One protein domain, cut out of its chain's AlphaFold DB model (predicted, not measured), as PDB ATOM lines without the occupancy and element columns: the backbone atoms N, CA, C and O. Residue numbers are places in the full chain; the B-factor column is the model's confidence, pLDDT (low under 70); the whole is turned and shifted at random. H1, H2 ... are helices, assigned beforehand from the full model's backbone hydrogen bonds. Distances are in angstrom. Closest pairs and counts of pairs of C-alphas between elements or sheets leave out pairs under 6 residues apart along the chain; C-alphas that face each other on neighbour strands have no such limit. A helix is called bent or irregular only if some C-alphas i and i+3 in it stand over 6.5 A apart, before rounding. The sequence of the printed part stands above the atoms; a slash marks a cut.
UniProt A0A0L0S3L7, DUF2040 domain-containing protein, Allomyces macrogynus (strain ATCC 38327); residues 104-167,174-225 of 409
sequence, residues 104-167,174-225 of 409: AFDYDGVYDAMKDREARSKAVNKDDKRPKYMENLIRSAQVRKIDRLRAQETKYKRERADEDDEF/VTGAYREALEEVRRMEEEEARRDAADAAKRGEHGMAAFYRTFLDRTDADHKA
ATOM      1  N   ALA A 104     -28.591  -5.559 -76.175       87.69
ATOM      2  CA  ALA A 104     -29.576  -6.628 -76.382       87.69
ATOM      3  C   ALA A 104     -29.028  -8.068 -76.253       87.69
ATOM      4  O   ALA A 104     -29.791  -9.007 -76.020       87.69
ATOM      5  N   PHE A 105     -27.713  -8.261 -76.419       88.94
ATOM      6  CA  PHE A 105     -27.041  -9.562 -76.299       88.94
ATOM      7  C   PHE A 105     -25.995  -9.619 -75.170       88.94
ATOM      8  O   PHE A 105     -25.260 -10.605 -75.079       88.94
ATOM      9  N   ASP A 106     -25.915  -8.598 -74.309       89.00
ATOM     10  CA  ASP A 106     -24.999  -8.568 -73.160       89.00
ATOM     11  C   ASP A 106     -25.576  -9.333 -71.955       89.00
ATOM     12  O   ASP A 106     -26.004  -8.773 -70.946       89.00
ATOM     13  N   TYR A 107     -25.626 -10.659 -72.077       87.62
ATOM     14  CA  TYR A 107     -26.156 -11.531 -71.025       87.62
ATOM     15  C   TYR A 107     -25.248 -11.609 -69.788       87.62
ATOM     16  O   TYR A 107     -25.748 -11.817 -68.682       87.62
ATOM     17  N   ASP A 108     -23.934 -11.461 -69.974       91.88
ATOM     18  CA  ASP A 108     -22.943 -11.573 -68.898       91.88
ATOM     19  C   ASP A 108     -22.987 -10.330 -67.998       91.88
ATOM     20  O   ASP A 108     -23.085 -10.454 -66.779       91.88
ATOM     21  N   GLY A 109     -23.081  -9.126 -68.585       89.31
ATOM     22  CA  GLY A 109     -23.190  -7.876 -67.829       89.31
ATOM     23  C   GLY A 109     -24.420  -7.812 -66.914       89.31
ATOM     24  O   GLY A 109     -24.318  -7.386 -65.759       89.31
ATOM     25  N   VAL A 110     -25.583  -8.286 -67.379       88.69
ATOM     26  CA  VAL A 110     -26.813  -8.349 -66.560       88.69
ATOM     27  C   VAL A 110     -26.686  -9.388 -65.442       88.69
ATOM     28  O   VAL A 110     -27.125  -9.147 -64.311       88.69
ATOM     29  N   TYR A 111     -26.078 -10.539 -65.736       89.25
ATOM     30  CA  TYR A 111     -25.865 -11.599 -64.754       89.25
ATOM     31  C   TYR A 111     -24.905 -11.159 -63.644       89.25
ATOM     32  O   TYR A 111     -25.233 -11.300 -62.460       89.25
ATOM     33  N   ASP A 112     -23.775 -10.559 -64.012       91.75
ATOM     34  CA  ASP A 112     -22.791 -10.015 -63.076       91.75
ATOM     35  C   ASP A 112     -23.405  -8.909 -62.215       91.75
ATOM     36  O   ASP A 112     -23.278  -8.939 -60.989       91.75
ATOM     37  N   ALA A 113     -24.188  -7.998 -62.802       89.62
ATOM     38  CA  ALA A 113     -24.901  -6.966 -62.049       89.62
ATOM     39  C   ALA A 113     -25.912  -7.555 -61.042       89.62
ATOM     40  O   ALA A 113     -26.023  -7.081 -59.902       89.62
ATOM     41  N   MET A 114     -26.636  -8.612 -61.429       86.88
ATOM     42  CA  MET A 114     -27.565  -9.315 -60.540       86.88
ATOM     43  C   MET A 114     -26.821  -9.999 -59.386       86.88
ATOM     44  O   MET A 114     -27.248  -9.906 -58.228       86.88
ATOM     45  N   LYS A 115     -25.692 -10.654 -59.679       91.75
ATOM     46  CA  LYS A 115     -24.872 -11.351 -58.682       91.75
ATOM     47  C   LYS A 115     -24.161 -10.395 -57.739       91.75
ATOM     48  O   LYS A 115     -24.170 -10.634 -56.530       91.75
ATOM     49  N   ASP A 116     -23.662  -9.277 -58.240       89.38
ATOM     50  CA  ASP A 116     -23.085  -8.207 -57.433       89.38
ATOM     51  C   ASP A 116     -24.115  -7.600 -56.482       89.38
ATOM     52  O   ASP A 116     -23.827  -7.375 -55.300       89.38
ATOM     53  N   ARG A 117     -25.351  -7.376 -56.946       85.31
ATOM     54  CA  ARG A 117     -26.445  -6.910 -56.082       85.31
ATOM     55  C   ARG A 117     -26.791  -7.940 -55.007       85.31
ATOM     56  O   ARG A 117     -26.954  -7.577 -53.838       85.31
ATOM     57  N   GLU A 118     -26.862  -9.219 -55.369       87.75
ATOM     58  CA  GLU A 118     -27.093 -10.310 -54.422       87.75
ATOM     59  C   GLU A 118     -25.972 -10.368 -53.366       87.75
ATOM     60  O   GLU A 118     -26.253 -10.421 -52.164       87.75
ATOM     61  N   ALA A 119     -24.708 -10.265 -53.784       88.25
ATOM     62  CA  ALA A 119     -23.544 -10.242 -52.904       88.25
ATOM     63  C   ALA A 119     -23.550  -9.033 -51.953       88.25
ATOM     64  O   ALA A 119     -23.344  -9.206 -50.748       88.25
ATOM     65  N   ARG A 120     -23.869  -7.829 -52.451       85.50
ATOM     66  CA  ARG A 120     -24.018  -6.610 -51.632       85.50
ATOM     67  C   ARG A 120     -25.135  -6.758 -50.599       85.50
ATOM     68  O   ARG A 120     -24.924  -6.452 -49.428       85.50
ATOM     69  N   SER A 121     -26.291  -7.300 -50.989       82.31
ATOM     70  CA  SER A 121     -27.405  -7.536 -50.056       82.31
ATOM     71  C   SER A 121     -27.039  -8.536 -48.950       82.31
ATOM     72  O   SER A 121     -27.381  -8.345 -47.780       82.31
ATOM     73  N   LYS A 122     -26.280  -9.588 -49.282       82.69
ATOM     74  CA  LYS A 122     -25.785 -10.574 -48.312       82.69
ATOM     75  C   LYS A 122     -24.707  -9.991 -47.402       82.69
ATOM     76  O   LYS A 122     -24.661 -10.369 -46.234       82.69
ATOM     77  N   ALA A 123     -23.857  -9.094 -47.904       81.25
ATOM     78  CA  ALA A 123     -22.829  -8.430 -47.109       81.25
ATOM     79  C   ALA A 123     -23.442  -7.572 -45.991       81.25
ATOM     80  O   ALA A 123     -23.050  -7.734 -44.841       81.25
ATOM     81  N   VAL A 124     -24.479  -6.783 -46.293       77.94
ATOM     82  CA  VAL A 124     -25.185  -5.950 -45.296       77.94
ATOM     83  C   VAL A 124     -25.761  -6.785 -44.143       77.94
ATOM     84  O   VAL A 124     -25.701  -6.386 -42.988       77.94
ATOM     85  N   ASN A 125     -26.262  -7.993 -44.424       70.94
ATOM     86  CA  ASN A 125     -26.828  -8.872 -43.394       70.94
ATOM     87  C   ASN A 125     -25.771  -9.594 -42.526       70.94
ATOM     88  O   ASN A 125     -26.122 -10.191 -41.506       70.94
ATOM     89  N   LYS A 126     -24.485  -9.594 -42.911       71.94
ATOM     90  CA  LYS A 126     -23.415 -10.296 -42.171       71.94
ATOM     91  C   LYS A 126     -22.912  -9.524 -40.948       71.94
ATOM     92  O   LYS A 126     -22.313 -10.158 -40.079       71.94
ATOM     93  N   ASP A 127     -23.157  -8.220 -40.860       67.75
ATOM     94  CA  ASP A 127     -22.652  -7.383 -39.764       67.75
ATOM     95  C   ASP A 127     -23.530  -7.457 -38.497       67.75
ATOM     96  O   ASP A 127     -23.047  -7.276 -37.378       67.75
ATOM     97  N   ASP A 128     -24.790  -7.885 -38.626       72.88
ATOM     98  CA  ASP A 128     -25.747  -8.033 -37.519       72.88
ATOM     99  C   ASP A 128     -25.695  -9.408 -36.820       72.88
ATOM    100  O   ASP A 128     -26.704  -9.945 -36.360       72.88
ATOM    101  N   LYS A 129     -24.503  -9.997 -36.657       77.50
ATOM    102  CA  LYS A 129     -24.292 -11.301 -35.975       77.50
ATOM    103  C   LYS A 129     -24.539 -11.280 -34.458       77.50
ATOM    104  O   LYS A 129     -24.044 -12.142 -33.727       77.50
ATOM    105  N   ARG A 130     -25.284 -10.306 -33.934       83.25
ATOM    106  CA  ARG A 130     -25.652 -10.292 -32.515       83.25
ATOM    107  C   ARG A 130     -26.744 -11.337 -32.272       83.25
ATOM    108  O   ARG A 130     -27.682 -11.452 -33.062       83.25
ATOM    109  N   PRO A 131     -26.676 -12.107 -31.175       90.31
ATOM    110  CA  PRO A 131     -27.729 -13.054 -30.836       90.31
ATOM    111  C   PRO A 131     -29.069 -12.331 -30.644       90.31
ATOM    112  O   PRO A 131     -29.190 -11.449 -29.791       90.31
ATOM    113  N   LYS A 132     -30.089 -12.777 -31.390       84.31
ATOM    114  CA  LYS A 132     -31.427 -12.158 -31.525       84.31
ATOM    115  C   LYS A 132     -32.149 -11.831 -30.207       84.31
ATOM    116  O   LYS A 132     -33.051 -11.003 -30.193       84.31
ATOM    117  N   TYR A 133     -31.773 -12.473 -29.099       86.81
ATOM    118  CA  TYR A 133     -32.470 -12.363 -27.810       86.81
ATOM    119  C   TYR A 133     -31.613 -11.845 -26.651       86.81
ATOM    120  O   TYR A 133     -32.165 -11.536 -25.596       86.81
ATOM    121  N   MET A 134     -30.288 -11.744 -26.808       90.31
ATOM    122  CA  MET A 134     -29.405 -11.392 -25.687       90.31
ATOM    123  C   MET A 134     -29.676  -9.975 -25.186       90.31
ATOM    124  O   MET A 134     -29.747  -9.741 -23.983       90.31
ATOM    125  N   GLU A 135     -29.899  -9.043 -26.107       91.25
ATOM    126  CA  GLU A 135     -30.202  -7.660 -25.756       91.25
ATOM    127  C   GLU A 135     -31.510  -7.552 -24.964       91.25
ATOM    128  O   GLU A 135     -31.556  -6.893 -23.929       91.25
ATOM    129  N   ASN A 136     -32.552  -8.270 -25.390       90.94
ATOM    130  CA  ASN A 136     -33.833  -8.303 -24.682       90.94
ATOM    131  C   ASN A 136     -33.692  -8.927 -23.288       90.94
ATOM    132  O   ASN A 136     -34.323  -8.465 -22.336       90.94
ATOM    133  N   LEU A 137     -32.840  -9.947 -23.143       92.69
ATOM    134  CA  LEU A 137     -32.563 -10.566 -21.850       92.69
ATOM    135  C   LEU A 137     -31.860  -9.588 -20.901       92.69
ATOM    136  O   LEU A 137     -32.315  -9.419 -19.768       92.69
ATOM    137  N   ILE A 138     -30.808  -8.911 -21.370       93.19
ATOM    138  CA  ILE A 138     -30.077  -7.892 -20.599       93.19
ATOM    139  C   ILE A 138     -31.016  -6.747 -20.211       93.19
ATOM    140  O   ILE A 138     -31.073  -6.375 -19.039       93.19
ATOM    141  N   ARG A 139     -31.818  -6.253 -21.159       90.44
ATOM    142  CA  ARG A 139     -32.808  -5.196 -20.925       90.44
ATOM    143  C   ARG A 139     -33.823  -5.610 -19.861       90.44
ATOM    144  O   ARG A 139     -34.041  -4.876 -18.908       90.44
ATOM    145  N   SER A 140     -34.367  -6.825 -19.942       92.12
ATOM    146  CA  SER A 140     -35.308  -7.327 -18.930       92.12
ATOM    147  C   SER A 140     -34.686  -7.442 -17.534       92.12
ATOM    148  O   SER A 140     -35.360  -7.217 -16.530       92.12
ATOM    149  N   ALA A 141     -33.396  -7.782 -17.446       94.81
ATOM    150  CA  ALA A 141     -32.682  -7.837 -16.177       94.81
ATOM    151  C   ALA A 141     -32.466  -6.433 -15.586       94.81
ATOM    152  O   ALA A 141     -32.576  -6.270 -14.372       94.81
ATOM    153  N   GLN A 142     -32.203  -5.433 -16.435       90.69
ATOM    154  CA  GLN A 142     -32.091  -4.028 -16.035       90.69
ATOM    155  C   GLN A 142     -33.424  -3.488 -15.506       90.69
ATOM    156  O   GLN A 142     -33.445  -2.975 -14.391       90.69
ATOM    157  N   VAL A 143     -34.529  -3.707 -16.226       88.94
ATOM    158  CA  VAL A 143     -35.883  -3.304 -15.790       88.94
ATOM    159  C   VAL A 143     -36.198  -3.876 -14.404       88.94
ATOM    160  O   VAL A 143     -36.498  -3.137 -13.476       88.94
ATOM    161  N   ARG A 144     -35.972  -5.181 -14.188       92.69
ATOM    162  CA  ARG A 144     -36.181  -5.811 -12.867       92.69
ATOM    163  C   ARG A 144     -35.313  -5.219 -11.757       92.69
ATOM    164  O   ARG A 144     -35.714  -5.235 -10.593       92.69
ATOM    165  N   LYS A 145     -34.096  -4.770 -12.080       90.56
ATOM    166  CA  LYS A 145     -33.209  -4.119 -11.108       90.56
ATOM    167  C   LYS A 145     -33.798  -2.775 -10.685       90.56
ATOM    168  O   LYS A 145     -33.828  -2.501  -9.490       90.56
ATOM    169  N   ILE A 146     -34.286  -1.992 -11.644       88.00
ATOM    170  CA  ILE A 146     -34.943  -0.705 -11.395       88.00
ATOM    171  C   ILE A 146     -36.230  -0.923 -10.591       88.00
ATOM    172  O   ILE A 146     -36.403  -0.310  -9.542       88.00
ATOM    173  N   ASP A 147     -37.071  -1.879 -10.987       91.38
ATOM    174  CA  ASP A 147     -38.315  -2.200 -10.275       91.38
ATOM    175  C   ASP A 147     -38.071  -2.628  -8.826       91.38
ATOM    176  O   ASP A 147     -38.825  -2.262  -7.924       91.38
ATOM    177  N   ARG A 148     -36.992  -3.375  -8.567       92.50
ATOM    178  CA  ARG A 148     -36.598  -3.730  -7.199       92.50
ATOM    179  C   ARG A 148     -36.255  -2.492  -6.371       92.50
ATOM    180  O   ARG A 148     -36.640  -2.448  -5.205       92.50
ATOM    181  N   LEU A 149     -35.540  -1.525  -6.945       88.44
ATOM    182  CA  LEU A 149     -35.202  -0.271  -6.264       88.44
ATOM    183  C   LEU A 149     -36.467   0.556  -5.999       88.44
ATOM    184  O   LEU A 149     -36.706   0.936  -4.856       88.44
ATOM    185  N   ARG A 150     -37.352   0.703  -6.996       88.81
ATOM    186  CA  ARG A 150     -38.664   1.363  -6.845       88.81
ATOM    187  C   ARG A 150     -39.511   0.735  -5.740       88.81
ATOM    188  O   ARG A 150     -40.101   1.440  -4.919       88.81
ATOM    189  N   ALA A 151     -39.565  -0.596  -5.691       94.12
ATOM    190  CA  ALA A 151     -40.311  -1.321  -4.668       94.12
ATOM    191  C   ALA A 151     -39.731  -1.094  -3.264       94.12
ATOM    192  O   ALA A 151     -40.488  -0.916  -2.312       94.12
ATOM    193  N   GLN A 152     -38.401  -1.071  -3.132       90.19
ATOM    194  CA  GLN A 152     -37.732  -0.766  -1.864       90.19
ATOM    195  C   GLN A 152     -38.007   0.669  -1.412       90.19
ATOM    196  O   GLN A 152     -38.366   0.874  -0.257       90.19
ATOM    197  N   GLU A 153     -37.937   1.651  -2.311       89.44
ATOM    198  CA  GLU A 153     -38.266   3.036  -1.965       89.44
ATOM    199  C   GLU A 153     -39.727   3.216  -1.571       89.44
ATOM    200  O   GLU A 153     -40.028   3.895  -0.594       89.44
ATOM    201  N   THR A 154     -40.645   2.595  -2.311       92.12
ATOM    202  CA  THR A 154     -42.076   2.646  -1.990       92.12
ATOM    203  C   THR A 154     -42.338   2.012  -0.626       92.12
ATOM    204  O   THR A 154     -43.137   2.532   0.151       92.12
ATOM    205  N   LYS A 155     -41.621   0.929  -0.297       95.06
ATOM    206  CA  LYS A 155     -41.667   0.303   1.027       95.06
ATOM    207  C   LYS A 155     -41.175   1.254   2.116       95.06
ATOM    208  O   LYS A 155     -41.898   1.446   3.081       95.06
ATOM    209  N   TYR A 156     -40.021   1.899   1.938       88.88
ATOM    210  CA  TYR A 156     -39.497   2.856   2.918       88.88
ATOM    211  C   TYR A 156     -40.386   4.088   3.086       88.88
ATOM    212  O   TYR A 156     -40.550   4.577   4.196       88.88
ATOM    213  N   LYS A 157     -40.985   4.588   1.999       90.38
ATOM    214  CA  LYS A 157     -41.951   5.695   2.054       90.38
ATOM    215  C   LYS A 157     -43.200   5.301   2.838       90.38
ATOM    216  O   LYS A 157     -43.679   6.098   3.632       90.38
ATOM    217  N   ARG A 158     -43.692   4.075   2.640       95.19
ATOM    218  CA  ARG A 158     -44.827   3.536   3.394       95.19
ATOM    219  C   ARG A 158     -44.497   3.355   4.874       95.19
ATOM    220  O   ARG A 158     -45.251   3.837   5.697       95.19
ATOM    221  N   GLU A 159     -43.359   2.738   5.190       92.00
ATOM    222  CA  GLU A 159     -42.896   2.571   6.577       92.00
ATOM    223  C   GLU A 159     -42.736   3.924   7.277       92.00
ATOM    224  O   GLU A 159     -43.197   4.082   8.396       92.00
ATOM    225  N   ARG A 160     -42.182   4.933   6.590       89.81
ATOM    226  CA  ARG A 160     -42.114   6.284   7.156       89.81
ATOM    227  C   ARG A 160     -43.476   6.914   7.362       89.81
ATOM    228  O   ARG A 160     -43.642   7.538   8.386       89.81
ATOM    229  N   ALA A 161     -44.408   6.791   6.421       89.62
ATOM    230  CA  ALA A 161     -45.743   7.361   6.588       89.62
ATOM    231  C   ALA A 161     -46.498   6.710   7.759       89.62
ATOM    232  O   ALA A 161     -47.212   7.401   8.473       89.62
ATOM    233  N   ASP A 162     -46.307   5.403   7.964       90.94
ATOM    234  CA  ASP A 162     -46.897   4.666   9.084       90.94
ATOM    235  C   ASP A 162     -46.245   5.065  10.435       90.94
ATOM    236  O   ASP A 162     -46.926   5.087  11.456       90.94
ATOM    237  N   GLU A 163     -44.947   5.404  10.448       87.06
ATOM    238  CA  GLU A 163     -44.193   5.859  11.636       87.06
ATOM    239  C   GLU A 163     -44.232   7.390  11.858       87.06
ATOM    240  O   GLU A 163     -43.879   7.862  12.939       87.06
ATOM    241  N   ASP A 164     -44.650   8.185  10.866       88.50
ATOM    242  CA  ASP A 164     -44.615   9.661  10.891       88.50
ATOM    243  C   ASP A 164     -45.503  10.219  12.011       88.50
ATOM    244  O   ASP A 164     -45.118  11.154  12.712       88.50
ATOM    245  N   ASP A 165     -46.652   9.577  12.243       84.44
ATOM    246  CA  ASP A 165     -47.588   9.926  13.317       84.44
ATOM    247  C   ASP A 165     -46.958   9.758  14.717       84.44
ATOM    248  O   ASP A 165     -47.310  10.481  15.650       84.44
ATOM    249  N   GLU A 166     -45.995   8.840  14.881       87.06
ATOM    250  CA  GLU A 166     -45.294   8.596  16.153       87.06
ATOM    251  C   GLU A 166     -44.119   9.566  16.386       87.06
ATOM    252  O   GLU A 166     -43.639   9.719  17.516       87.06
ATOM    253  N   PHE A 167     -43.647  10.235  15.330       84.31
ATOM    254  CA  PHE A 167     -42.473  11.110  15.366       84.31
ATOM    255  C   PHE A 167     -42.732  12.531  14.847       84.31
ATOM    256  O   PHE A 167     -41.769  13.269  14.655       84.31
ATOM    257  N   VAL A 174     -32.910  14.010   6.327       85.75
ATOM    258  CA  VAL A 174     -32.585  13.226   5.134       85.75
ATOM    259  C   VAL A 174     -31.070  13.157   4.939       85.75
ATOM    260  O   VAL A 174     -30.414  14.176   4.687       85.75
ATOM    261  N   THR A 175     -30.508  11.947   5.006       88.81
ATOM    262  CA  THR A 175     -29.082  11.701   4.740       88.81
ATOM    263  C   THR A 175     -28.742  11.996   3.274       88.81
ATOM    264  O   THR A 175     -29.578  11.813   2.389       88.81
ATOM    265  N   GLY A 176     -27.520  12.467   2.994       93.12
ATOM    266  CA  GLY A 176     -27.078  12.764   1.619       93.12
ATOM    267  C   GLY A 176     -27.252  11.567   0.678       93.12
ATOM    268  O   GLY A 176     -27.848  11.707  -0.383       93.12
ATOM    269  N   ALA A 177     -26.899  10.368   1.151       87.25
ATOM    270  CA  ALA A 177     -27.056   9.117   0.409       87.25
ATOM    271  C   ALA A 177     -28.512   8.799   0.013       87.25
ATOM    272  O   ALA A 177     -28.749   8.211  -1.036       87.25
ATOM    273  N   TYR A 178     -29.508   9.186   0.823       85.25
ATOM    274  CA  TYR A 178     -30.918   8.983   0.464       85.25
ATOM    275  C   TYR A 178     -31.385   9.974  -0.608       85.25
ATOM    276  O   TYR A 178     -32.221   9.628  -1.439       85.25
ATOM    277  N   ARG A 179     -30.840  11.198  -0.618       90.62
ATOM    278  CA  ARG A 179     -31.106  12.168  -1.696       90.62
ATOM    279  C   ARG A 179     -30.496  11.691  -3.006       90.62
ATOM    280  O   ARG A 179     -31.176  11.715  -4.020       90.62
ATOM    281  N   GLU A 180     -29.265  11.191  -2.955       91.00
ATOM    282  CA  GLU A 180     -28.588  10.588  -4.108       91.00
ATOM    283  C   GLU A 180     -29.367   9.378  -4.642       91.00
ATOM    284  O   GLU A 180     -29.630   9.319  -5.836       91.00
ATOM    285  N   ALA A 181     -29.842   8.479  -3.772       86.00
ATOM    286  CA  ALA A 181     -30.667   7.339  -4.180       86.00
ATOM    287  C   ALA A 181     -31.990   7.765  -4.852       86.00
ATOM    288  O   ALA A 181     -32.340   7.232  -5.904       86.00
ATOM    289  N   LEU A 182     -32.680   8.771  -4.299       86.06
ATOM    290  CA  LEU A 182     -33.898   9.330  -4.898       86.06
ATOM    291  C   LEU A 182     -33.630   9.963  -6.269       86.06
ATOM    292  O   LEU A 182     -34.428   9.817  -7.195       86.06
ATOM    293  N   GLU A 183     -32.518  10.686  -6.403       90.06
ATOM    294  CA  GLU A 183     -32.104  11.270  -7.676       90.06
ATOM    295  C   GLU A 183     -31.718  10.200  -8.693       90.06
ATOM    296  O   GLU A 183     -32.062  10.329  -9.865       90.06
ATOM    297  N   GLU A 184     -31.039   9.136  -8.272       87.31
ATOM    298  CA  GLU A 184     -30.705   8.002  -9.128       87.31
ATOM    299  C   GLU A 184     -31.966   7.302  -9.634       87.31
ATOM    300  O   GLU A 184     -32.102   7.109 -10.840       87.31
ATOM    301  N   VAL A 185     -32.927   6.984  -8.761       86.19
ATOM    302  CA  VAL A 185     -34.202   6.372  -9.174       86.19
ATOM    303  C   VAL A 185     -34.961   7.283 -10.138       86.19
ATOM    304  O   VAL A 185     -35.412   6.815 -11.185       86.19
ATOM    305  N   ARG A 186     -35.013   8.589  -9.856       89.50
ATOM    306  CA  ARG A 186     -35.644   9.576 -10.741       89.50
ATOM    307  C   ARG A 186     -34.951   9.678 -12.103       89.50
ATOM    308  O   ARG A 186     -35.626   9.711 -13.127       89.50
ATOM    309  N   ARG A 187     -33.616   9.695 -12.144       90.62
ATOM    310  CA  ARG A 187     -32.846   9.719 -13.402       90.62
ATOM    311  C   ARG A 187     -33.085   8.453 -14.223       90.62
ATOM    312  O   ARG A 187     -33.305   8.546 -15.427       90.62
ATOM    313  N   MET A 188     -33.092   7.285 -13.576       84.88
ATOM    314  CA  MET A 188     -33.376   6.007 -14.236       84.88
ATOM    315  C   MET A 188     -34.813   5.953 -14.780       84.88
ATOM    316  O   MET A 188     -35.039   5.402 -15.853       84.88
ATOM    317  N   GLU A 189     -35.777   6.545 -14.071       84.19
ATOM    318  CA  GLU A 189     -37.169   6.688 -14.515       84.19
ATOM    319  C   GLU A 189     -37.320   7.609 -15.722       84.19
ATOM    320  O   GLU A 189     -37.998   7.247 -16.680       84.19
ATOM    321  N   GLU A 190     -36.682   8.777 -15.707       89.06
ATOM    322  CA  GLU A 190     -36.727   9.724 -16.822       89.06
ATOM    323  C   GLU A 190     -36.051   9.145 -18.080       89.06
ATOM    324  O   GLU A 190     -36.555   9.316 -19.194       89.06
ATOM    325  N   GLU A 191     -34.948   8.406 -17.922       87.25
ATOM    326  CA  GLU A 191     -34.266   7.728 -19.028       87.25
ATOM    327  C   GLU A 191     -35.090   6.562 -19.597       87.25
ATOM    328  O   GLU A 191     -35.238   6.455 -20.819       87.25
ATOM    329  N   GLU A 192     -35.678   5.719 -18.738       84.00
ATOM    330  CA  GLU A 192     -36.568   4.633 -19.161       84.00
ATOM    331  C   GLU A 192     -37.830   5.188 -19.834       84.00
ATOM    332  O   GLU A 192     -38.170   4.748 -20.926       84.00
ATOM    333  N   ALA A 193     -38.455   6.227 -19.274       87.81
ATOM    334  CA  ALA A 193     -39.633   6.866 -19.858       87.81
ATOM    335  C   ALA A 193     -39.331   7.505 -21.220       87.81
ATOM    336  O   ALA A 193     -40.117   7.374 -22.161       87.81
ATOM    337  N   ARG A 194     -38.175   8.165 -21.368       89.88
ATOM    338  CA  ARG A 194     -37.745   8.725 -22.656       89.88
ATOM    339  C   ARG A 194     -37.495   7.626 -23.685       89.88
ATOM    340  O   ARG A 194     -37.863   7.783 -24.852       89.88
ATOM    341  N   ARG A 195     -36.871   6.522 -23.270       86.31
ATOM    342  CA  ARG A 195     -36.620   5.369 -24.139       86.31
ATOM    343  C   ARG A 195     -37.921   4.683 -24.541       86.31
ATOM    344  O   ARG A 195     -38.114   4.427 -25.724       86.31
ATOM    345  N   ASP A 196     -38.817   4.439 -23.597       84.75
ATOM    346  CA  ASP A 196     -40.111   3.812 -23.841       84.75
ATOM    347  C   ASP A 196     -40.998   4.686 -24.727       84.75
ATOM    348  O   ASP A 196     -41.673   4.156 -25.605       84.75
ATOM    349  N   ALA A 197     -40.950   6.015 -24.589       88.00
ATOM    350  CA  ALA A 197     -41.618   6.934 -25.508       88.00
ATOM    351  C   ALA A 197     -41.054   6.826 -26.938       88.00
ATOM    352  O   ALA A 197     -41.817   6.791 -27.905       88.00
ATOM    353  N   ALA A 198     -39.729   6.717 -27.085       86.50
ATOM    354  CA  ALA A 198     -39.092   6.510 -28.385       86.50
ATOM    355  C   ALA A 198     -39.427   5.132 -28.988       86.50
ATOM    356  O   ALA A 198     -39.706   5.029 -30.183       86.50
ATOM    357  N   ASP A 199     -39.444   4.075 -28.173       81.75
ATOM    358  CA  ASP A 199     -39.809   2.722 -28.597       81.75
ATOM    359  C   ASP A 199     -41.319   2.610 -28.892       81.75
ATOM    360  O   ASP A 199     -41.718   1.878 -29.797       81.75
ATOM    361  N   ALA A 200     -42.174   3.364 -28.194       83.06
ATOM    362  CA  ALA A 200     -43.609   3.458 -28.460       83.06
ATOM    363  C   ALA A 200     -43.902   4.193 -29.776       83.06
ATOM    364  O   ALA A 200     -44.729   3.725 -30.560       83.06
ATOM    365  N   ALA A 201     -43.182   5.284 -30.057       82.31
ATOM    366  CA  ALA A 201     -43.261   5.974 -31.343       82.31
ATOM    367  C   ALA A 201     -42.874   5.039 -32.504       82.31
ATOM    368  O   ALA A 201     -43.584   4.969 -33.504       82.31
ATOM    369  N   LYS A 202     -41.815   4.235 -32.329       79.62
ATOM    370  CA  LYS A 202     -41.401   3.210 -33.304       79.62
ATOM    371  C   LYS A 202     -42.378   2.036 -33.391       79.62
ATOM    372  O   LYS A 202     -42.590   1.488 -34.465       79.62
ATOM    373  N   ARG A 203     -43.032   1.639 -32.293       70.81
ATOM    374  CA  ARG A 203     -44.039   0.558 -32.304       70.81
ATOM    375  C   ARG A 203     -45.221   0.851 -33.222       70.81
ATOM    376  O   ARG A 203     -45.726  -0.090 -33.831       70.81
ATOM    377  N   GLY A 204     -45.634   2.115 -33.354       67.62
ATOM    378  CA  GLY A 204     -46.658   2.518 -34.328       67.62
ATOM    379  C   GLY A 204     -46.277   2.173 -35.775       67.62
ATOM    380  O   GLY A 204     -47.140   1.873 -36.595       67.62
ATOM    381  N   GLU A 205     -44.976   2.115 -36.058       68.56
ATOM    382  CA  GLU A 205     -44.389   1.767 -37.352       68.56
ATOM    383  C   GLU A 205     -44.160   0.254 -37.541       68.56
ATOM    384  O   GLU A 205     -43.800  -0.190 -38.625       68.56
ATOM    385  N   HIS A 206     -44.370  -0.575 -36.516       72.19
ATOM    386  CA  HIS A 206     -44.042  -2.010 -36.548       72.19
ATOM    387  C   HIS A 206     -45.268  -2.932 -36.416       72.19
ATOM    388  O   HIS A 206     -45.137  -4.115 -36.100       72.19
ATOM    389  N   GLY A 207     -46.474  -2.410 -36.656       85.88
ATOM    390  CA  GLY A 207     -47.695  -3.219 -36.729       85.88
ATOM    391  C   GLY A 207     -47.756  -4.106 -37.980       85.88
ATOM    392  O   GLY A 207     -47.038  -3.882 -38.951       85.88
ATOM    393  N   MET A 208     -48.676  -5.082 -38.003       86.81
ATOM    394  CA  MET A 208     -48.876  -5.970 -39.165       86.81
ATOM    395  C   MET A 208     -49.111  -5.184 -40.464       86.81
ATOM    396  O   MET A 208     -48.566  -5.539 -41.499       86.81
ATOM    397  N   ALA A 209     -49.860  -4.078 -40.406       87.50
ATOM    398  CA  ALA A 209     -50.081  -3.199 -41.555       87.50
ATOM    399  C   ALA A 209     -48.781  -2.562 -42.080       87.50
ATOM    400  O   ALA A 209     -48.588  -2.471 -43.288       87.50
ATOM    401  N   ALA A 210     -47.865  -2.175 -41.193       88.50
ATOM    402  CA  ALA A 210     -46.572  -1.628 -41.585       88.50
ATOM    403  C   ALA A 210     -45.610  -2.717 -42.084       88.50
ATOM    404  O   ALA A 210     -44.839  -2.472 -43.009       88.50
ATOM    405  N   PHE A 211     -45.703  -3.943 -41.557       88.19
ATOM    406  CA  PHE A 211     -45.033  -5.105 -42.145       88.19
ATOM    407  C   PHE A 211     -45.506  -5.351 -43.586       88.19
ATOM    408  O   PHE A 211     -44.675  -5.494 -44.475       88.19
ATOM    409  N   TYR A 212     -46.818  -5.327 -43.846       92.56
ATOM    410  CA  TYR A 212     -47.327  -5.462 -45.215       92.56
ATOM    411  C   TYR A 212     -46.904  -4.292 -46.107       92.56
ATOM    412  O   TYR A 212     -46.484  -4.533 -47.231       92.56
ATOM    413  N   ARG A 213     -46.932  -3.050 -45.602       92.00
ATOM    414  CA  ARG A 213     -46.434  -1.875 -46.336       92.00
ATOM    415  C   ARG A 213     -44.963  -2.041 -46.718       92.00
ATOM    416  O   ARG A 213     -44.640  -1.985 -47.888       92.00
ATOM    417  N   THR A 214     -44.094  -2.333 -45.753       91.38
ATOM    418  CA  THR A 214     -42.651  -2.518 -46.000       91.38
ATOM    419  C   THR A 214     -42.346  -3.710 -46.903       91.38
ATOM    420  O   THR A 214     -41.404  -3.651 -47.686       91.38
ATOM    421  N   PHE A 215     -43.129  -4.789 -46.820       93.12
ATOM    422  CA  PHE A 215     -43.012  -5.917 -47.738       93.12
ATOM    423  C   PHE A 215     -43.383  -5.512 -49.168       93.12
ATOM    424  O   PHE A 215     -42.611  -5.806 -50.072       93.12
ATOM    425  N   LEU A 216     -44.500  -4.801 -49.355       94.62
ATOM    426  CA  LEU A 216     -44.928  -4.298 -50.662       94.62
ATOM    427  C   LEU A 216     -43.945  -3.265 -51.224       94.62
ATOM    428  O   LEU A 216     -43.509  -3.404 -52.358       94.62
ATOM    429  N   ASP A 217     -43.500  -2.302 -50.414       93.88
ATOM    430  CA  ASP A 217     -42.493  -1.309 -50.805       93.88
ATOM    431  C   ASP A 217     -41.194  -1.995 -51.257       93.88
ATOM    432  O   ASP A 217     -40.558  -1.575 -52.224       93.88
ATOM    433  N   ARG A 218     -40.800  -3.078 -50.572       91.19
ATOM    434  CA  ARG A 218     -39.629  -3.879 -50.935       91.19
ATOM    435  C   ARG A 218     -39.849  -4.657 -52.227       91.19
ATOM    436  O   ARG A 218     -38.960  -4.637 -53.069       91.19
ATOM    437  N   THR A 219     -40.991  -5.323 -52.399       91.25
ATOM    438  CA  THR A 219     -41.290  -6.048 -53.644       91.25
ATOM    439  C   THR A 219     -41.404  -5.099 -54.830       91.25
ATOM    440  O   THR A 219     -40.896  -5.416 -55.898       91.25
ATOM    441  N   ASP A 220     -41.985  -3.916 -54.634       92.25
ATOM    442  CA  ASP A 220     -42.098  -2.876 -55.654       92.25
ATOM    443  C   ASP A 220     -40.727  -2.288 -55.997       92.25
ATOM    444  O   ASP A 220     -40.440  -2.033 -57.161       92.25
ATOM    445  N   ALA A 221     -39.854  -2.079 -55.006       89.94
ATOM    446  CA  ALA A 221     -38.481  -1.641 -55.242       89.94
ATOM    447  C   ALA A 221     -37.654  -2.711 -55.968       89.94
ATOM    448  O   ALA A 221     -36.880  -2.384 -56.867       89.94
ATOM    449  N   ASP A 222     -37.824  -3.984 -55.609       85.69
ATOM    450  CA  ASP A 222     -37.175  -5.099 -56.293       85.69
ATOM    451  C   ASP A 222     -37.686  -5.229 -57.738       85.69
ATOM    452  O   ASP A 222     -36.863  -5.388 -58.638       85.69
ATOM    453  N   HIS A 223     -38.992  -5.045 -57.976       85.06
ATOM    454  CA  HIS A 223     -39.602  -5.030 -59.310       85.06
ATOM    455  C   HIS A 223     -39.123  -3.847 -60.154       85.06
ATOM    456  O   HIS A 223     -38.619  -4.052 -61.248       85.06
ATOM    457  N   LYS A 224     -39.178  -2.616 -59.633       86.94
ATOM    458  CA  LYS A 224     -38.676  -1.417 -60.331       86.94
ATOM    459  C   LYS A 224     -37.196  -1.524 -60.662       86.94
ATOM    460  O   LYS A 224     -36.749  -1.067 -61.703       86.94
ATOM    461  N   ALA A 225     -36.409  -2.110 -59.764       81.81
ATOM    462  CA  ALA A 225     -34.992  -2.304 -60.007       81.81
ATOM    463  C   ALA A 225     -34.714  -3.452 -60.992       81.81
ATOM    464  O   ALA A 225     -33.672  -3.430 -61.634       81.81
TER     465      ALA A 225
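Overview. This is residues 104 to 167 and 174 to 225 of the 409 residues of the protein "DUF2040 domain-containing protein" of Allomyces macrogynus (strain ATCC 38327) (UniProt A0A0L0S3L7). Picture a long, open out-and-back path: the longest helix, H2, follows H1 along the length, H3 crosses H2 on the way back, and H4 returns without reaching H1. The 116 printed residues, with four named helices in the order H1 to H4 and no named strand, are of the class all helix. The whole is an extended rod, 96 by 28 by 20 A, with a radius of gyration of the C-alphas of 26.3 A.

Arrangement. Start at H2, residues 134 to 167: it has a kink of 30 degrees near residue 161 and is only just irregular, C-alphas 162 and 165 being 6.8 A apart. Its residues 146 to 150 alone touch H3, residues 176 to 203; the closest C-alphas, of Arg 150 and Val 185, are 7.1 A apart. They run opposite ways at a steep tilt of 44 degrees. H1, residues 107 to 126, and H4, residues 208 to 225, touch no helix. Every O i to N i+4 pair is within hydrogen-bond range in H3 and H4, 28 of 30 in H2, 15 of 16 in H1.

Along the chain. Find C-alpha 134 at (-29.405, -11.392, -25.687); H2 runs 48.6 A to C-alpha 167. H3 spans 39.8 A, H1 29.0 A; H4, 25.3 A, ends at (-34.992, -2.304, -60.007).

Size, cuts and confidence. Residues 168 to 173 are not printed, a 14.4 A gap between C-alphas 167 and 174. Residues 127, 204 and 205 have pLDDT under 70.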